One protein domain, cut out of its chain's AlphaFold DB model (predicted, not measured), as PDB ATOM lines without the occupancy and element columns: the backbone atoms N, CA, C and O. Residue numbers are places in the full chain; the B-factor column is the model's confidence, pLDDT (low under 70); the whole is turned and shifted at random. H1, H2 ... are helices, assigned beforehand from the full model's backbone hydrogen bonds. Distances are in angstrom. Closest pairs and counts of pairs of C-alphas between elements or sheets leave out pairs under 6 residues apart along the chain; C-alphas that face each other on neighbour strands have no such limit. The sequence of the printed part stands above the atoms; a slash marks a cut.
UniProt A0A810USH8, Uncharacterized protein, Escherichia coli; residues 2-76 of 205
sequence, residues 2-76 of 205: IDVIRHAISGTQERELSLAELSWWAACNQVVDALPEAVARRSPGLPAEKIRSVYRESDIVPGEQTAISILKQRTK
ATOM      1  N   ILE A   2     139.825 -86.876 -84.333       64.50
ATOM      2  CA  ILE A   2     141.271 -87.103 -84.138       64.50
ATOM      3  C   ILE A   2     141.859 -88.072 -85.177       64.50
ATOM      4  O   ILE A   2     142.954 -87.817 -85.659       64.50
ATOM      5  N   ASP A   3     141.128 -89.105 -85.609       63.72
ATOM      6  CA  ASP A   3     141.615 -90.050 -86.633       63.72
ATOM      7  C   ASP A   3     141.798 -89.402 -88.017       63.72
ATOM      8  O   ASP A   3     142.725 -89.742 -88.744       63.72
ATOM      9  N   VAL A   4     140.973 -88.401 -88.353       68.06
ATOM     10  CA  VAL A   4     141.096 -87.614 -89.596       68.06
ATOM     11  C   VAL A   4     142.335 -86.719 -89.539       68.06
ATOM     12  O   VAL A   4     143.093 -86.634 -90.502       68.06
ATOM     13  N   ILE A   5     142.575 -86.090 -88.384       69.31
ATOM     14  CA  ILE A   5     143.774 -85.277 -88.142       69.31
ATOM     15  C   ILE A   5     145.024 -86.166 -88.151       69.31
ATOM     16  O   ILE A   5     146.042 -85.799 -88.737       69.31
ATOM     17  N   ARG A   6     144.939 -87.366 -87.563       68.50
ATOM     18  CA  ARG A   6     146.019 -88.361 -87.551       68.50
ATOM     19  C   ARG A   6     146.391 -88.762 -88.970       68.50
ATOM     20  O   ARG A   6     147.569 -88.700 -89.311       68.50
ATOM     21  N   HIS A   7     145.395 -89.063 -89.798       70.31
ATOM     22  CA  HIS A   7     145.601 -89.381 -91.206       70.31
ATOM     23  C   HIS A   7     146.222 -88.207 -91.983       70.31
ATOM     24  O   HIS A   7     147.126 -88.407 -92.789       70.31
ATOM     25  N   ALA A   8     145.792 -86.969 -91.717       68.19
ATOM     26  CA  ALA A   8     146.332 -85.780 -92.380       68.19
ATOM     27  C   ALA A   8     147.798 -85.472 -92.009       68.19
ATOM     28  O   ALA A   8     148.530 -84.936 -92.834       68.19
ATOM     29  N   ILE A   9     148.224 -85.785 -90.781       70.12
ATOM     30  CA  ILE A   9     149.580 -85.481 -90.285       70.12
ATOM     31  C   ILE A   9     150.552 -86.649 -90.506       70.12
ATOM     32  O   ILE A   9     151.708 -86.422 -90.846       70.12
ATOM     33  N   SER A  10     150.113 -87.890 -90.269       66.69
ATOM     34  CA  SER A  10     150.981 -89.082 -90.219       66.69
ATOM     35  C   SER A  10     150.681 -90.118 -91.315       66.69
ATOM     36  O   SER A  10     151.304 -91.178 -91.338       66.69
ATOM     37  N   GLY A  11     149.746 -89.844 -92.231       69.50
ATOM     38  CA  GLY A  11     149.351 -90.789 -93.279       69.50
ATOM     39  C   GLY A  11     148.696 -92.051 -92.707       69.50
ATOM     40  O   GLY A  11     147.786 -91.967 -91.886       69.50
ATOM     41  N   THR A  12     149.157 -93.229 -93.133       55.34
ATOM     42  CA  THR A  12     148.628 -94.542 -92.711       55.34
ATOM     43  C   THR A  12     149.303 -95.124 -91.466       55.34
ATOM     44  O   THR A  12     148.954 -96.227 -91.048       55.34
ATOM     45  N   GLN A  13     150.267 -94.424 -90.856       57.66
ATOM     46  CA  GLN A  13     150.872 -94.882 -89.606       57.66
ATOM     47  C   GLN A  13     149.905 -94.681 -88.434       57.66
ATOM     48  O   GLN A  13     149.583 -93.549 -88.061       57.66
ATOM     49  N   GLU A  14     149.493 -95.783 -87.806       62.25
ATOM     50  CA  GLU A  14     148.802 -95.764 -86.516       62.25
ATOM     51  C   GLU A  14     149.785 -95.384 -85.401       62.25
ATOM     52  O   GLU A  14     150.327 -96.227 -84.692       62.25
ATOM     53  N   ARG A  15     150.047 -94.081 -85.266       75.25
ATOM     54  CA  ARG A  15     150.741 -93.507 -84.109       75.25
ATOM     55  C   ARG A  15     149.870 -92.472 -83.414       75.25
ATOM     56  O   ARG A  15     149.056 -91.789 -84.043       75.25
ATOM     57  N   GLU A  16     150.050 -92.341 -82.108       75.62
ATOM     58  CA  GLU A  16     149.401 -91.281 -81.344       75.62
ATOM     59  C   GLU A  16     149.950 -89.912 -81.763       75.62
ATOM     60  O   GLU A  16     151.154 -89.740 -81.954       75.62
ATOM     61  N   LEU A  17     149.054 -88.936 -81.923       74.12
ATOM     62  CA  LEU A  17     149.449 -87.555 -82.181       74.12
ATOM     63  C   LEU A  17     149.913 -86.918 -80.880       74.12
ATOM     64  O   LEU A  17     149.186 -86.914 -79.886       74.12
ATOM     65  N   SER A  18     151.088 -86.300 -80.909       80.56
ATOM     66  CA  SER A  18     151.513 -85.449 -79.810       80.56
ATOM     67  C   SER A  18     150.633 -84.198 -79.723       80.56
ATOM     68  O   SER A  18     150.098 -83.689 -80.713       80.56
ATOM     69  N   LEU A  19     150.528 -83.638 -78.516       76.50
ATOM     70  CA  LEU A  19     149.811 -82.383 -78.286       76.50
ATOM     71  C   LEU A  19     150.370 -81.232 -79.140       76.50
ATOM     72  O   LEU A  19     149.619 -80.354 -79.564       76.50
ATOM     73  N   ALA A  20     151.680 -81.241 -79.399       76.12
ATOM     74  CA  ALA A  20     152.345 -80.247 -80.233       76.12
ATOM     75  C   ALA A  20     151.900 -80.345 -81.700       76.12
ATOM     76  O   ALA A  20     151.591 -79.321 -82.305       76.12
ATOM     77  N   GLU A  21     151.797 -81.560 -82.243       77.50
ATOM     78  CA  GLU A  21     151.323 -81.803 -83.612       77.50
ATOM     79  C   GLU A  21     149.856 -81.408 -83.777       77.50
ATOM     80  O   GLU A  21     149.511 -80.717 -84.735       77.50
ATOM     81  N   LEU A  22     149.005 -81.763 -82.810       78.88
ATOM     82  CA  LEU A  22     147.600 -81.355 -82.807       78.88
ATOM     83  C   LEU A  22     147.459 -79.826 -82.742       78.88
ATOM     84  O   LEU A  22     146.650 -79.242 -83.464       78.88
ATOM     85  N   SER A  23     148.268 -79.173 -81.903       78.06
ATOM     86  CA  SER A  23     148.222 -77.720 -81.729       78.06
ATOM     87  C   SER A  23     148.717 -76.973 -82.967       78.06
ATOM     88  O   SER A  23     148.111 -75.982 -83.378       78.06
ATOM     89  N   TRP A  24     149.779 -77.473 -83.602       77.75
ATOM     90  CA  TRP A  24     150.284 -76.929 -84.860       77.75
ATOM     91  C   TRP A  24     149.279 -77.120 -85.995       77.75
ATOM     92  O   TRP A  24     148.964 -76.168 -86.706       77.75
ATOM     93  N   TRP A  25     148.685 -78.310 -86.107       82.00
ATOM     94  CA  TRP A  25     147.632 -78.578 -87.082       82.00
ATOM     95  C   TRP A  25     146.438 -77.639 -86.907       82.00
ATOM     96  O   TRP A  25     145.970 -77.063 -87.889       82.00
ATOM     97  N   ALA A  26     145.976 -77.415 -85.675       81.69
ATOM     98  CA  ALA A  26     144.861 -76.511 -85.409       81.69
ATOM     99  C   ALA A  26     145.193 -75.051 -85.762       81.69
ATOM    100  O   ALA A  26     144.355 -74.346 -86.327       81.69
ATOM    101  N   ALA A  27     146.421 -74.601 -85.484       79.00
ATOM    102  CA  ALA A  27     146.890 -73.265 -85.848       79.00
ATOM    103  C   ALA A  27     146.979 -73.075 -87.372       79.00
ATOM    104  O   ALA A  27     146.584 -72.027 -87.888       79.00
ATOM    105  N   CYS A  28     147.447 -74.096 -88.090       76.19
ATOM    106  CA  CYS A  28     147.530 -74.121 -89.547       76.19
ATOM    107  C   CYS A  28     146.158 -74.177 -90.236       76.19
ATOM    108  O   CYS A  28     145.970 -73.543 -91.268       76.19
ATOM    109  N   ASN A  29     145.193 -74.892 -89.654       76.62
ATOM    110  CA  ASN A  29     143.834 -75.032 -90.191       76.62
ATOM    111  C   ASN A  29     142.862 -73.959 -89.670       76.62
ATOM    112  O   ASN A  29     141.658 -74.073 -89.868       76.62
ATOM    113  N   GLN A  30     143.368 -72.918 -89.002       75.38
ATOM    114  CA  GLN A  30     142.574 -71.817 -88.437       75.38
ATOM    115  C   GLN A  30     141.484 -72.254 -87.435       75.38
ATOM    116  O   GLN A  30     140.524 -71.524 -87.207       75.38
ATOM    117  N   VAL A  31     141.657 -73.405 -86.781       81.81
ATOM    118  CA  VAL A  31     140.741 -73.954 -85.758       81.81
ATOM    119  C   VAL A  31     141.350 -73.931 -84.351       81.81
ATOM    120  O   VAL A  31     140.928 -74.660 -83.460       81.81
ATOM    121  N   VAL A  32     142.345 -73.070 -84.125       81.94
ATOM    122  CA  VAL A  32     143.020 -72.898 -82.824       81.94
ATOM    123  C   VAL A  32     142.076 -72.447 -81.699       81.94
ATOM    124  O   VAL A  32     142.363 -72.712 -80.539       81.94
ATOM    125  N   ASP A  33     140.925 -71.848 -82.023       81.00
ATOM    126  CA  ASP A  33     139.885 -71.491 -81.042       81.00
ATOM    127  C   ASP A  33     139.250 -72.703 -80.351       81.00
ATOM    128  O   ASP A  33     138.673 -72.571 -79.277       81.00
ATOM    129  N   ALA A  34     139.348 -73.887 -80.962       81.81
ATOM    130  CA  ALA A  34     138.872 -75.126 -80.359       81.81
ATOM    131  C   ALA A  34     139.856 -75.693 -79.320       81.81
ATOM    132  O   ALA A  34     139.532 -76.669 -78.642       81.81
ATOM    133  N   LEU A  35     141.060 -75.119 -79.193       80.75
ATOM    134  CA  LEU A  35     142.038 -75.541 -78.198       80.75
ATOM    135  C   LEU A  35     141.849 -74.773 -76.887       80.75
ATOM    136  O   LEU A  35     141.726 -73.549 -76.905       80.75
ATOM    137  N   PRO A  36     141.933 -75.454 -75.732       82.62
ATOM    138  CA  PRO A  36     142.065 -74.769 -74.455       82.62
ATOM    139  C   PRO A  36     143.293 -73.849 -74.451       82.62
ATOM    140  O   PRO A  36     144.369 -74.241 -74.908       82.62
ATOM    141  N   GLU A  37     143.173 -72.662 -73.856       80.00
ATOM    142  CA  GLU A  37     144.259 -71.670 -73.770       80.00
ATOM    143  C   GLU A  37     145.546 -72.271 -73.167       80.00
ATOM    144  O   GLU A  37     146.649 -72.057 -73.669       80.00
ATOM    145  N   ALA A  38     145.415 -73.132 -72.152       77.50
ATOM    146  CA  ALA A  38     146.543 -73.840 -71.542       77.50
ATOM    147  C   ALA A  38     147.304 -74.759 -72.520       77.50
ATOM    148  O   ALA A  38     148.511 -74.964 -72.373       77.50
ATOM    149  N   VAL A  39     146.610 -75.317 -73.516       80.00
ATOM    150  CA  VAL A  39     147.204 -76.116 -74.595       80.00
ATOM    151  C   VAL A  39     147.840 -75.192 -75.629       80.00
ATOM    152  O   VAL A  39     149.000 -75.390 -75.989       80.00
ATOM    153  N   ALA A  40     147.128 -74.132 -76.024       80.19
ATOM    154  CA  ALA A  40     147.605 -73.132 -76.974       80.19
ATOM    155  C   ALA A  40     148.897 -72.441 -76.509       80.19
ATOM    156  O   ALA A  40     149.741 -72.131 -77.340       80.19
ATOM    157  N   ARG A  41     149.103 -72.255 -75.196       80.19
ATOM    158  CA  ARG A  41     150.325 -71.666 -74.613       80.19
ATOM    159  C   ARG A  41     151.582 -72.517 -74.804       80.19
ATOM    160  O   ARG A  41     152.673 -71.958 -74.886       80.19
ATOM    161  N   ARG A  42     151.461 -73.842 -74.946       76.62
ATOM    162  CA  ARG A  42     152.629 -74.733 -75.092       76.62
ATOM    163  C   ARG A  42     153.341 -74.560 -76.432       76.62
ATOM    164  O   ARG A  42     154.566 -74.568 -76.467       76.62
ATOM    165  N   SER A  43     152.597 -74.362 -77.519       71.75
ATOM    166  CA  SER A  43     153.153 -74.212 -78.872       71.75
ATOM    167  C   SER A  43     154.046 -72.976 -79.079       71.75
ATOM    168  O   SER A  43     155.111 -73.126 -79.672       71.75
ATOM    169  N   PRO A  44     153.688 -71.764 -78.609       72.00
ATOM    170  CA  PRO A  44     154.572 -70.602 -78.640       72.00
ATOM    171  C   PRO A  44     155.611 -70.591 -77.503       72.00
ATOM    172  O   PRO A  44     156.365 -69.626 -77.416       72.00
ATOM    173  N   GLY A  45     155.648 -71.611 -76.635       73.00
ATOM    174  CA  GLY A  45     156.548 -71.662 -75.478       73.00
ATOM    175  C   GLY A  45     156.172 -70.690 -74.355       73.00
ATOM    176  O   GLY A  45     157.035 -70.286 -73.578       73.00
ATOM    177  N   LEU A  46     154.902 -70.282 -74.271       78.06
ATOM    178  CA  LEU A  46     154.425 -69.386 -73.223       78.06
ATOM    179  C   LEU A  46     154.266 -70.148 -71.897       78.06
ATOM    180  O   LEU A  46     153.812 -71.297 -71.891       78.06
ATOM    181  N   PRO A  47     154.595 -69.520 -70.753       73.62
ATOM    182  CA  PRO A  47     154.444 -70.152 -69.449       73.62
ATOM    183  C   PRO A  47     152.971 -70.452 -69.180       73.62
ATOM    184  O   PRO A  47     152.111 -69.635 -69.511       73.62
ATOM    185  N   ALA A  48     152.678 -71.603 -68.568       69.38
ATOM    186  CA  ALA A  48     151.318 -71.958 -68.175       69.38
ATOM    187  C   ALA A  48     150.735 -70.876 -67.257       69.38
ATOM    188  O   ALA A  48     151.379 -70.451 -66.294       69.38
ATOM    189  N   GLU A  49     149.525 -70.425 -67.575       71.06
ATOM    190  CA  GLU A  49     148.844 -69.428 -66.763       71.06
ATOM    191  C   GLU A  49     148.499 -70.033 -65.400       71.06
ATOM    192  O   GLU A  49     147.891 -71.103 -65.304       71.06
ATOM    193  N   LYS A  50     148.925 -69.365 -64.327       71.81
ATOM    194  CA  LYS A  50     148.550 -69.743 -62.966       71.81
ATOM    195  C   LYS A  50     147.238 -69.046 -62.642       71.81
ATOM    196  O   LYS A  50     147.250 -67.889 -62.232       71.81
ATOM    197  N   ILE A  51     146.132 -69.757 -62.819       67.94
ATOM    198  CA  ILE A  51     144.815 -69.265 -62.410       67.94
ATOM    199  C   ILE A  51     144.829 -69.135 -60.883       67.94
ATOM    200  O   ILE A  51     144.980 -70.131 -60.169       67.94
ATOM    201  N   ARG A  52     144.737 -67.905 -60.378       70.75
ATOM    202  CA  ARG A  52     144.641 -67.631 -58.940       70.75
ATOM    203  C   ARG A  52     143.169 -67.635 -58.540       70.75
ATOM    204  O   ARG A  52     142.321 -67.173 -59.290       70.75
ATOM    205  N   SER A  53     142.852 -68.134 -57.349       74.25
ATOM    206  CA  SER A  53     141.486 -68.049 -56.808       74.25
ATOM    207  C   SER A  53     141.105 -66.626 -56.386       74.25
ATOM    208  O   SER A  53     139.924 -66.316 -56.273       74.25
ATOM    209  N   VAL A  54     142.104 -65.766 -56.156       72.00
ATOM    210  CA  VAL A  54     141.949 -64.362 -55.767       72.00
ATOM    211  C   VAL A  54     142.914 -63.521 -56.595       72.00
ATOM    212  O   VAL A  54     144.111 -63.816 -56.649       72.00
ATOM    213  N   TYR A  55     142.396 -62.465 -57.219       72.81
ATOM    214  CA  TYR A  55     143.178 -61.480 -57.962       72.81
ATOM    215  C   TYR A  55     143.161 -60.144 -57.220       72.81
ATOM    216  O   TYR A  55     142.132 -59.745 -56.674       72.81
ATOM    217  N   ARG A  56     144.299 -59.443 -57.204       76.00
ATOM    218  CA  ARG A  56     144.349 -58.022 -56.845       76.00
ATOM    219  C   ARG A  56     144.032 -57.221 -58.106       76.00
ATOM    220  O   ARG A  56     144.535 -57.564 -59.168       76.00
ATOM    221  N   GLU A  57     143.241 -56.153 -58.007       69.88
ATOM    222  CA  GLU A  57     142.856 -55.344 -59.182       69.88
ATOM    223  C   GLU A  57     144.065 -54.819 -59.976       69.88
ATOM    224  O   GLU A  57     144.019 -54.766 -61.199       69.88
ATOM    225  N   SER A  58     145.179 -54.518 -59.298       78.06
ATOM    226  CA  SER A  58     146.441 -54.099 -59.926       78.06
ATOM    227  C   SER A  58     147.115 -55.169 -60.792       78.06
ATOM    228  O   SER A  58     147.989 -54.833 -61.584       78.06
ATOM    229  N   ASP A  59     146.756 -56.442 -60.614       72.44
ATOM    230  CA  ASP A  59     147.339 -57.569 -61.350       72.44
ATOM    231  C   ASP A  59     146.594 -57.827 -62.674       72.44
ATOM    232  O   ASP A  59     147.037 -58.638 -63.485       72.44
ATOM    233  N   ILE A  60     145.458 -57.154 -62.903       67.94
ATOM    234  CA  ILE A  60     144.684 -57.258 -64.139       67.94
ATOM    235  C   ILE A  60     145.315 -56.319 -65.163       67.94
ATOM    236  O   ILE A  60     145.239 -55.101 -65.022       67.94
ATOM    237  N   VAL A  61     145.918 -56.878 -66.210       66.81
ATOM    238  CA  VAL A  61     146.467 -56.106 -67.330       66.81
ATOM    239  C   VAL A  61     145.449 -56.110 -68.476       66.81
ATOM    240  O   VAL A  61     145.267 -57.141 -69.128       66.81
ATOM    241  N   PRO A  62     144.760 -54.986 -68.761       52.31
ATOM    242  CA  PRO A  62     143.853 -54.913 -69.899       52.31
ATOM    243  C   PRO A  62     144.642 -55.054 -71.205       52.31
ATOM    244  O   PRO A  62     145.567 -54.288 -71.464       52.31
ATOM    245  N   GLY A  63     144.263 -56.020 -72.042       61.88
ATOM    246  CA  GLY A  63     144.861 -56.208 -73.368       61.88
ATOM    247  C   GLY A  63     146.017 -57.208 -73.444       61.88
ATOM    248  O   GLY A  63     146.711 -57.227 -74.463       61.88
ATOM    249  N   GLU A  64     146.229 -58.052 -72.428       67.56
ATOM    250  CA  GLU A  64     147.160 -59.179 -72.557       67.56
ATOM    251  C   GLU A  64     146.728 -60.094 -73.722       67.56
ATOM    252  O   GLU A  64     145.584 -60.545 -73.811       67.56
ATOM    253  N   GLN A  65     147.643 -60.321 -74.668       68.81
ATOM    254  CA  GLN A  65     147.375 -61.152 -75.838       68.81
ATOM    255  C   GLN A  65     147.327 -62.622 -75.424       68.81
ATOM    256  O   GLN A  65     148.313 -63.172 -74.935       68.81
ATOM    257  N   THR A  66     146.196 -63.282 -75.677       80.31
ATOM    258  CA  THR A  66     146.069 -64.730 -75.472       80.31
ATOM    259  C   THR A  66     146.987 -65.489 -76.428       80.31
ATOM    260  O   THR A  66     147.249 -65.045 -77.553       80.31
ATOM    261  N   ALA A  67     147.453 -66.670 -76.034       78.25
ATOM    262  CA  ALA A  67     148.231 -67.558 -76.889       78.25
ATOM    263  C   ALA A  67     147.481 -67.917 -78.172       78.25
ATOM    264  O   ALA A  67     148.096 -67.998 -79.235       78.25
ATOM    265  N   ILE A  68     146.153 -68.048 -78.097       80.62
ATOM    266  CA  ILE A  68     145.282 -68.210 -79.265       80.62
ATOM    267  C   ILE A  68     145.440 -67.024 -80.229       80.62
ATOM    268  O   ILE A  68     145.633 -67.229 -81.429       80.62
ATOM    269  N   SER A  69     145.417 -65.782 -79.731       80.06
ATOM    270  CA  SER A  69     145.586 -64.588 -80.572       80.06
ATOM    271  C   SER A  69     146.976 -64.514 -81.220       80.06
ATOM    272  O   SER A  69     147.088 -64.207 -82.411       80.06
ATOM    273  N   ILE A  70     148.019 -64.893 -80.475       81.31
ATOM    274  CA  ILE A  70     149.408 -64.936 -80.946       81.31
ATOM    275  C   ILE A  70     149.572 -65.996 -82.042       81.31
ATOM    276  O   ILE A  70     150.147 -65.714 -83.097       81.31
ATOM    277  N   LEU A  71     149.042 -67.205 -81.831       77.88
ATOM    278  CA  LEU A  71     149.084 -68.287 -82.816       77.88
ATOM    279  C   LEU A  71     148.328 -67.901 -84.086       77.88
ATOM    280  O   LEU A  71     148.890 -68.011 -85.173       77.88
ATOM    281  N   LYS A  72     147.116 -67.345 -83.948       78.94
ATOM    282  CA  LYS A  72     146.346 -66.814 -85.080       78.94
ATOM    283  C   LYS A  72     147.134 -65.796 -85.878       78.94
ATOM    284  O   LYS A  72     147.051 -65.819 -87.094       78.94
ATOM    285  N   GLN A  73     147.852 -64.883 -85.222       79.25
ATOM    286  CA  GLN A  73     148.652 -63.866 -85.902       79.25
ATOM    287  C   GLN A  73     149.847 -64.465 -86.646       79.25
ATOM    288  O   GLN A  73     150.119 -64.049 -87.771       79.25
ATOM    289  N   ARG A  74     150.535 -65.447 -86.055       77.38
ATOM    290  CA  ARG A  74     151.700 -66.098 -86.671       77.38
ATOM    291  C   ARG A  74     151.334 -66.971 -87.870       77.38
ATOM    292  O   ARG A  74     152.137 -67.071 -88.792       77.38
ATOM    293  N   THR A  75     150.138 -67.560 -87.897       71.75
ATOM    294  CA  THR A  75     149.718 -68.448 -88.991       71.75
ATOM    295  C   THR A  75     148.952 -67.759 -90.124       71.75
ATOM    296  O   THR A  75     148.707 -68.403 -91.140       71.75
ATOM    297  N   LYS A  76     148.655 -66.446 -90.042       73.19
ATOM    298  CA  LYS A  76     147.892 -65.708 -91.086       73.19
ATOM    299  C   LYS A  76     148.495 -65.782 -92.491       73.19
ATOM    300  O   LYS A  76     147.759 -65.648 -93.462       73.19
TER     301      LYS A  76
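Overview. This is residues 2 to 76 of the 205 residues of an uncharacterized protein of Escherichia coli (UniProt A0A810USH8). Two helices, H2 and H4, make a V that closes at Cys 28 and Thr 75, with the short helix H3 at its open end; H1 crosses H2 on the side away from H4. From this small helical body the long link between H3 and H4 loops far out, and its residues 51 to 65 stick out and make much of the length. The printed part has 75 residues with four named helices, in the order H1, H2, H3, H4, and no named strand; the class is all helix, though only 32 of the 75 residues are in named elements. The whole is loose, with a radius of gyration of the C-alphas of 15.2 A, and elongated, spanning 52 by 27 by 18 A.

Arrangement. Begin with H2, residues 19 to 28, the longest helix and the hub, touching three others. Look at Leu 22: its C-alpha is 7.6 A from that of Ile 5 in H1, residues 2 to 10, the closest pair where these helices touch, about perpendicular at 85 degrees. At Cys 28, H2 touches H4, residues 67 to 75; the closest C-alphas, those of Cys 28 and Thr 75, are 6.1 A apart. H2 and H4 run the same way at a steep tilt of 57 degrees. H2 only just touches H3, residues 37 to 40, with 3 pairs of C-alphas within 8 A, the closest those of Ser 23 and Ala 40 at 6.6 A. H3 also touches H4, where the closest C-alphas, those of Ala 40 and Ala 67, are 5.6 A apart. H1 is apart from H3 and from H4. In H1, H2 and H4 every O i to N i+4 pair is within hydrogen-bond range; H3 is too short for such a pair.

Along the chain. Find C-alpha 19 at (149.811, -82.383, -78.286); from there H2 runs 14.2 A to C-alpha 28. H1 starts at C-alpha 2, (141.271, -87.103, -84.138), and covers 11.6 A to C-alpha 10. H3 measures 4.9 A from C-alpha 37 to C-alpha 40. H4 runs 12.2 A from C-alpha 67 to C-alpha 75, at (149.718, -68.448, -88.991).

Size, cuts and confidence. The C-alphas farthest apart are those of Thr 12 and Ser 58, at 52.1 A. Without residues 51 to 65, which stand free, the body spans 36 by 25 by 16 A. The links H1 to H2 and H2 to H3 are short, and H3 to H4, residues 41 to 66, is long. The printed part has no cut. Its mean pLDDT is 73.9; 20 residues are under 70, among them residues 2 to 6, 10 to 14 and 60 to 65 of this model.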